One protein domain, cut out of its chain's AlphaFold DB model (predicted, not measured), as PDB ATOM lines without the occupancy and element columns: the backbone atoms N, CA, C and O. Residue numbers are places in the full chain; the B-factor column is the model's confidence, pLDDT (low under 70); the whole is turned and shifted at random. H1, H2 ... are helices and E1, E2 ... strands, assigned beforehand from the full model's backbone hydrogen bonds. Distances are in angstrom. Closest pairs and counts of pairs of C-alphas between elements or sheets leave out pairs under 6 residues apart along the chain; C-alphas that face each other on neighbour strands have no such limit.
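Overview. This is residues 553 to 598 of the 598 residues of an uncharacterized protein of Anopheles farauti (UniProt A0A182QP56). Picture a small two-stranded hairpin, E1 and E2, with the short helix H1 packed on E1, and a second short helix, H2, towards one end of the longest axis. A long link with no named element, residues 566 to 584, runs from the H2 end to the opposite end of that axis and folds back into E1. The printed part has 46 residues, with named elements in the order H1, H2, E1, E2; the sheet's order is E1 - E2, antiparallel. The class is mixed, helices and strands, though under half of the residues, 19, are in named elements. The whole is compact, with a radius of gyration of the C-alphas of 9.6 A and spans of 26 by 19 by 16 A.

Along the chain. Start at Pro 553 and go one residue on to C-alpha 554 at (132.363, 88.658, 107.207), where H1 begins. It holds residues 554 to 558 and measures 6.3 A from first to last C-alpha. Next comes H2, residues 561 to 565, 6.0 A long. Pass along residues 566 to 584 until you reach C-alpha 585 at (136.042, 90.686, 101.997). There E1 begins, and it runs 12.4 A through residues 585 to 589. E2, residues 592 to 595, is 10.2 A long and ends at C-alpha 595, (132.748, 93.331, 100.914).

Arrangement. Look first at the hairpin of E1 and E2, antiparallel neighbours at 158 degrees between their directions. The C-alphas of Ser 585 and Cys 595 face each other at 4.4 A. Check N 586 and O 594, 2.9 A apart, and N 592 and O 589, 2.7 A apart, both within hydrogen-bond range. From H1 to E1 you will find 6 pairs of C-alphas within 8 A, the closest those of Cys 554 and Val 586 at 5.9 A. From H2 to E1 there is 1 such pair, the C-alphas of Thr 561 and Ile 588 at 6.1 A. H2 and E2 are apart. H1 and H2 meet only through their link. In H1 and H2 every O i to N i+4 pair is within hydrogen-bond range.

Size, cuts and confidence. Measure the full extent between the C-alphas of Lys 568 and Asn 579, the two farthest apart, at 26.1 A. The C-alphas of Pro 553 and Ala 598, the chain's last residue, are 5.9 A apart. The printed part has no cut. The links H1 to H2 and E1 to E2 are tight, with 2 residues each, and the link H2 to E1 is long, with 19. In the B-factor column of this model, the mean pLDDT of the printed part is 92.7, and no printed residue is under 70.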
ATOM      1  N   PRO A 553     129.653  91.945 109.628       97.31
ATOM      2  CA  PRO A 553     130.855  91.131 109.742       97.31
ATOM      3  C   PRO A 553     130.932  90.027 108.680       97.31
ATOM      4  O   PRO A 553     129.922  89.397 108.352       97.31
ATOM      5  N   CYS A 554     132.137  89.711 108.203       96.25
ATOM      6  CA  CYS A 554     132.363  88.658 107.207       96.25
ATOM      7  C   CYS A 554     131.842  87.278 107.669       96.25
ATOM      8  O   CYS A 554     131.337  86.485 106.870       96.25
ATOM      9  N   SER A 555     131.884  87.013 108.980       96.31
ATOM     10  CA  SER A 555     131.288  85.828 109.610       96.31
ATOM     11  C   SER A 555     129.758  85.782 109.497       96.31
ATOM     12  O   SER A 555     129.196  84.706 109.288       96.31
ATOM     13  N   VAL A 556     129.076  86.933 109.568       96.44
ATOM     14  CA  VAL A 556     127.617  87.037 109.404       96.44
ATOM     15  C   VAL A 556     127.212  86.763 107.959       96.44
ATOM     16  O   VAL A 556     126.267  86.005 107.744       96.44
ATOM     17  N   LEU A 557     127.942  87.296 106.971       95.69
ATOM     18  CA  LEU A 557     127.669  86.994 105.558       95.69
ATOM     19  C   LEU A 557     127.883  85.505 105.246       95.69
ATOM     20  O   LEU A 557     127.013  84.873 104.646       95.69
ATOM     21  N   LYS A 558     128.979  84.906 105.733       94.88
ATOM     22  CA  LYS A 558     129.257  83.469 105.562       94.88
ATOM     23  C   LYS A 558     128.209  82.571 106.236       94.88
ATOM     24  O   LYS A 558     127.904  81.495 105.732       94.88
ATOM     25  N   ALA A 559     127.598  83.024 107.332       95.62
ATOM     26  CA  ALA A 559     126.463  82.357 107.976       95.62
ATOM     27  C   ALA A 559     125.113  82.570 107.250       95.62
ATOM     28  O   ALA A 559     124.073  82.112 107.735       95.62
ATOM     29  N   ARG A 560     125.095  83.287 106.118       95.38
ATOM     30  CA  ARG A 560     123.903  83.607 105.309       95.38
ATOM     31  C   ARG A 560     124.080  83.283 103.817       95.38
ATOM     32  O   ARG A 560     123.270  83.718 103.005       95.38
ATOM     33  N   THR A 561     125.072  82.458 103.469       94.62
ATOM     34  CA  THR A 561     125.368  81.992 102.099       94.62
ATOM     35  C   THR A 561     124.137  81.531 101.316       94.62
ATOM     36  O   THR A 561     123.984  81.911 100.162       94.62
ATOM     37  N   GLU A 562     123.223  80.770 101.921       93.69
ATOM     38  CA  GLU A 562     121.994  80.314 101.250       93.69
ATOM     39  C   GLU A 562     121.078  81.480 100.838       93.69
ATOM     40  O   GLU A 562     120.573  81.510  99.716       93.69
ATOM     41  N   MET A 563     120.914  82.487 101.704       93.62
ATOM     42  CA  MET A 563     120.111  83.682 101.417       93.62
ATOM     43  C   MET A 563     120.765  84.577 100.357       93.62
ATOM     44  O   MET A 563     120.059  85.212  99.581       93.62
ATOM     45  N   LEU A 564     122.099  84.610 100.309       94.69
ATOM     46  CA  LEU A 564     122.862  85.332  99.286       94.69
ATOM     47  C   LEU A 564     122.747  84.641  97.919       94.69
ATOM     48  O   LEU A 564     122.398  85.275  96.928       94.69
ATOM     49  N   LEU A 565     122.984  83.326  97.864       94.31
ATOM     50  CA  LEU A 565     122.979  82.551  96.615       94.31
ATOM     51  C   LEU A 565     121.581  82.360  96.009       94.31
ATOM     52  O   LEU A 565     121.472  82.144  94.805       94.31
ATOM     53  N   SER A 566     120.524  82.444  96.818       93.44
ATOM     54  CA  SER A 566     119.130  82.446  96.347       93.44
ATOM     55  C   SER A 566     118.620  83.828  95.918       93.44
ATOM     56  O   SER A 566     117.482  83.932  95.468       93.44
ATOM     57  N   GLY A 567     119.411  84.898  96.084       91.81
ATOM     58  CA  GLY A 567     118.971  86.279  95.845       91.81
ATOM     59  C   GLY A 567     118.011  86.834  96.907       91.81
ATOM     60  O   GLY A 567     117.529  87.957  96.771       91.81
ATOM     61  N   LYS A 568     117.746  86.087  97.990       94.44
ATOM     62  CA  LYS A 568     116.873  86.513  99.096       94.44
ATOM     63  C   LYS A 568     117.419  87.737  99.831       94.44
ATOM     64  O   LYS A 568     116.648  88.586 100.269       94.44
ATOM     65  N   MET A 569     118.740  87.802  99.991       96.31
ATOM     66  CA  MET A 569     119.463  88.918 100.595       96.31
ATOM     67  C   MET A 569     120.446  89.488  99.573       96.31
ATOM     68  O   MET A 569     121.321  88.774  99.089       96.31
ATOM     69  N   ILE A 570     120.307  90.774  99.265       96.19
ATOM     70  CA  ILE A 570     121.104  91.483  98.258       96.19
ATOM     71  C   ILE A 570     122.146  92.347  98.979       96.19
ATOM     72  O   ILE A 570     121.803  93.088  99.896       96.19
ATOM     73  N   MET A 571     123.416  92.253  98.575       93.12
ATOM     74  CA  MET A 571     124.543  92.980  99.192       93.12
ATOM     75  C   MET A 571     125.188  94.031  98.272       93.12
ATOM     76  O   MET A 571     126.164  94.654  98.673       93.12
ATOM     77  N   GLY A 572     124.659  94.225  97.061       85.00
ATOM     78  CA  GLY A 572     125.306  94.997  95.995       85.00
ATOM     79  C   GLY A 572     126.018  94.097  94.971       85.00
ATOM     80  O   GLY A 572     125.856  92.872  95.016       85.00
ATOM     81  N   PRO A 573     126.763  94.681  94.015       86.62
ATOM     82  CA  PRO A 573     127.469  93.923  92.987       86.62
ATOM     83  C   PRO A 573     128.623  93.083  93.576       86.62
ATOM     84  O   PRO A 573     129.292  93.528  94.516       86.62
ATOM     85  N   PRO A 574     128.907  91.889  93.016       89.69
ATOM     86  CA  PRO A 574     130.124  91.143  93.327       89.69
ATOM     87  C   PRO A 574     131.371  91.969  93.004       89.69
ATOM     88  O   PRO A 574     131.396  92.686  92.005       89.69
ATOM     89  N   GLN A 575     132.407  91.838  93.827       91.88
ATOM     90  CA  GLN A 575     133.691  92.506  93.605       91.88
ATOM     91  C   GLN A 575     134.648  91.621  92.806       91.88
ATOM     92  O   GLN A 575     134.553  90.394  92.858       91.88
ATOM     93  N   LEU A 576     135.579  92.238  92.076       89.94
ATOM     94  CA  LEU A 576     136.540  91.513  91.239       89.94
ATOM     95  C   LEU A 576     137.790  91.110  92.033       89.94
ATOM     96  O   LEU A 576     138.407  90.087  91.735       89.94
ATOM     97  N   SER A 577     138.154  91.895  93.046       90.75
ATOM     98  CA  SER A 577     139.349  91.706  93.862       90.75
ATOM     99  C   SER A 577     139.074  91.958  95.348       90.75
ATOM    100  O   SER A 577     138.328  92.874  95.695       90.75
ATOM    101  N   PRO A 578     139.730  91.228  96.274       90.06
ATOM    102  CA  PRO A 578     139.721  91.563  97.700       90.06
ATOM    103  C   PRO A 578     140.169  92.997  98.006       90.06
ATOM    104  O   PRO A 578     139.757  93.546  99.026       90.06
ATOM    105  N   ASN A 579     140.980  93.598  97.128       91.56
ATOM    106  CA  ASN A 579     141.472  94.972  97.258       91.56
ATOM    107  C   ASN A 579     140.377  96.029  97.038       91.56
ATOM    108  O   ASN A 579     140.528  97.150  97.520       91.56
ATOM    109  N   ASP A 580     139.279  95.676  96.363       90.50
ATOM    110  CA  ASP A 580     138.133  96.569  96.140       90.50
ATOM    111  C   ASP A 580     137.348  96.807  97.451       90.50
ATOM    112  O   ASP A 580     136.537  97.726  97.553       90.50
ATOM    113  N   CYS A 581     137.611  95.997  98.487       90.88
ATOM    114  CA  CYS A 581     136.927  96.025  99.773       90.88
ATOM    115  C   CYS A 581     137.819  96.564 100.912       90.88
ATOM    116  O   CYS A 581     138.515  95.784 101.569       90.88
ATOM    117  N   PRO A 582     137.756  97.869 101.245       87.94
ATOM    118  CA  PRO A 582     138.688  98.502 102.187       87.94
ATOM    119  C   PRO A 582     138.584  98.010 103.643       87.94
ATOM    120  O   PRO A 582     139.507  98.232 104.424       87.94
ATOM    121  N   TYR A 583     137.483  97.355 104.027       90.12
ATOM    122  CA  TYR A 583     137.217  96.915 105.408       90.12
ATOM    123  C   TYR A 583     137.266  95.392 105.616       90.12
ATOM    124  O   TYR A 583     137.059  94.934 106.742       90.12
ATOM    125  N   GLY A 584     137.541  94.623 104.558       93.25
ATOM    126  CA  GLY A 584     137.467  93.161 104.552       93.25
ATOM    127  C   GLY A 584     136.576  92.617 103.432       93.25
ATOM    128  O   GLY A 584     135.663  93.283 102.946       93.25
ATOM    129  N   SER A 585     136.838  91.383 103.011       94.94
ATOM    130  CA  SER A 585     136.042  90.686 101.997       94.94
ATOM    131  C   SER A 585     135.851  89.213 102.339       94.94
ATOM    132  O   SER A 585     136.611  88.618 103.109       94.94
ATOM    133  N   VAL A 586     134.803  88.613 101.775       95.69
ATOM    134  CA  VAL A 586     134.488  87.195 101.943       95.69
ATOM    135  C   VAL A 586     134.035  86.590 100.622       95.69
ATOM    136  O   VAL A 586     133.144  87.103  99.945       95.69
ATOM    137  N   MET A 587     134.652  85.469 100.255       94.81
ATOM    138  CA  MET A 587     134.207  84.648  99.135       94.81
ATOM    139  C   MET A 587     133.064  83.747  99.612       94.81
ATOM    140  O   MET A 587     133.251  82.908 100.497       94.81
ATOM    141  N   ILE A 588     131.875  83.943  99.043       94.44
ATOM    142  CA  ILE A 588     130.664  83.180  99.381       94.44
ATOM    143  C   ILE A 588     130.604  81.887  98.561       94.44
ATOM    144  O   ILE A 588     130.316  80.816  99.095       94.44
ATOM    145  N   LYS A 589     130.905  81.997  97.265       91.75
ATOM    146  CA  LYS A 589     131.051  80.906  96.295       91.75
ATOM    147  C   LYS A 589     131.753  81.491  95.078       91.75
ATOM    148  O   LYS A 589     131.208  82.425  94.517       91.75
ATOM    149  N   ASP A 590     132.897  80.969  94.658       84.94
ATOM    150  CA  ASP A 590     133.627  81.464  93.477       84.94
ATOM    151  C   ASP A 590     132.695  81.637  92.243       84.94
ATOM    152  O   ASP A 590     131.960  80.688  91.932       84.94
ATOM    153  N   PRO A 591     132.628  82.814  91.573       85.62
ATOM    154  CA  PRO A 591     133.383  84.066  91.785       85.62
ATOM    155  C   PRO A 591     132.656  85.162  92.605       85.62
ATOM    156  O   PRO A 591     133.032  86.330  92.562       85.62
ATOM    157  N   LEU A 592     131.605  84.830  93.364       92.19
ATOM    158  CA  LEU A 592     130.899  85.746  94.274       92.19
ATOM    159  C   LEU A 592     131.762  86.115  95.496       92.19
ATOM    160  O   LEU A 592     131.697  85.479  96.558       92.19
ATOM    161  N   LEU A 593     132.548  87.176  95.330       94.44
ATOM    162  CA  LEU A 593     133.248  87.914  96.379       94.44
ATOM    163  C   LEU A 593     132.410  89.128  96.812       94.44
ATOM    164  O   LEU A 593     131.914  89.870  95.965       94.44
ATOM    165  N   LEU A 594     132.261  89.342  98.121       95.19
ATOM    166  CA  LEU A 594     131.522  90.477  98.691       95.19
ATOM    167  C   LEU A 594     132.366  91.219  99.732       95.19
ATOM    168  O   LEU A 594     133.132  90.594 100.471       95.19
ATOM    169  N   CYS A 595     132.174  92.536  99.833       94.31
ATOM    170  CA  CYS A 595     132.748  93.331 100.914       94.31
ATOM    171  C   CYS A 595     132.011  93.108 102.236       94.31
ATOM    172  O   CYS A 595     130.802  92.868 102.277       94.31
ATOM    173  N   CYS A 596     132.759  93.194 103.328       94.31
ATOM    174  CA  CYS A 596     132.265  93.032 104.686       94.31
ATOM    175  C   CYS A 596     133.206  93.720 105.676       94.31
ATOM    176  O   CYS A 596     134.282  94.197 105.326       94.31
ATOM    177  N   LYS A 597     132.795  93.767 106.939       93.81
ATOM    178  CA  LYS A 597     133.671  94.154 108.041       93.81
ATOM    179  C   LYS A 597     134.462  92.926 108.512       93.81
ATOM    180  O   LYS A 597     133.842  91.909 108.827       93.81
ATOM    181  N   ALA A 598     135.791  93.015 108.526       84.88
ATOM    182  CA  ALA A 598     136.680  91.962 109.033       84.88
ATOM    183  C   ALA A 598     136.354  91.553 110.486       84.88
ATOM    184  O   ALA A 598     136.033  92.455 111.298       84.88
TER     185      ALA A 598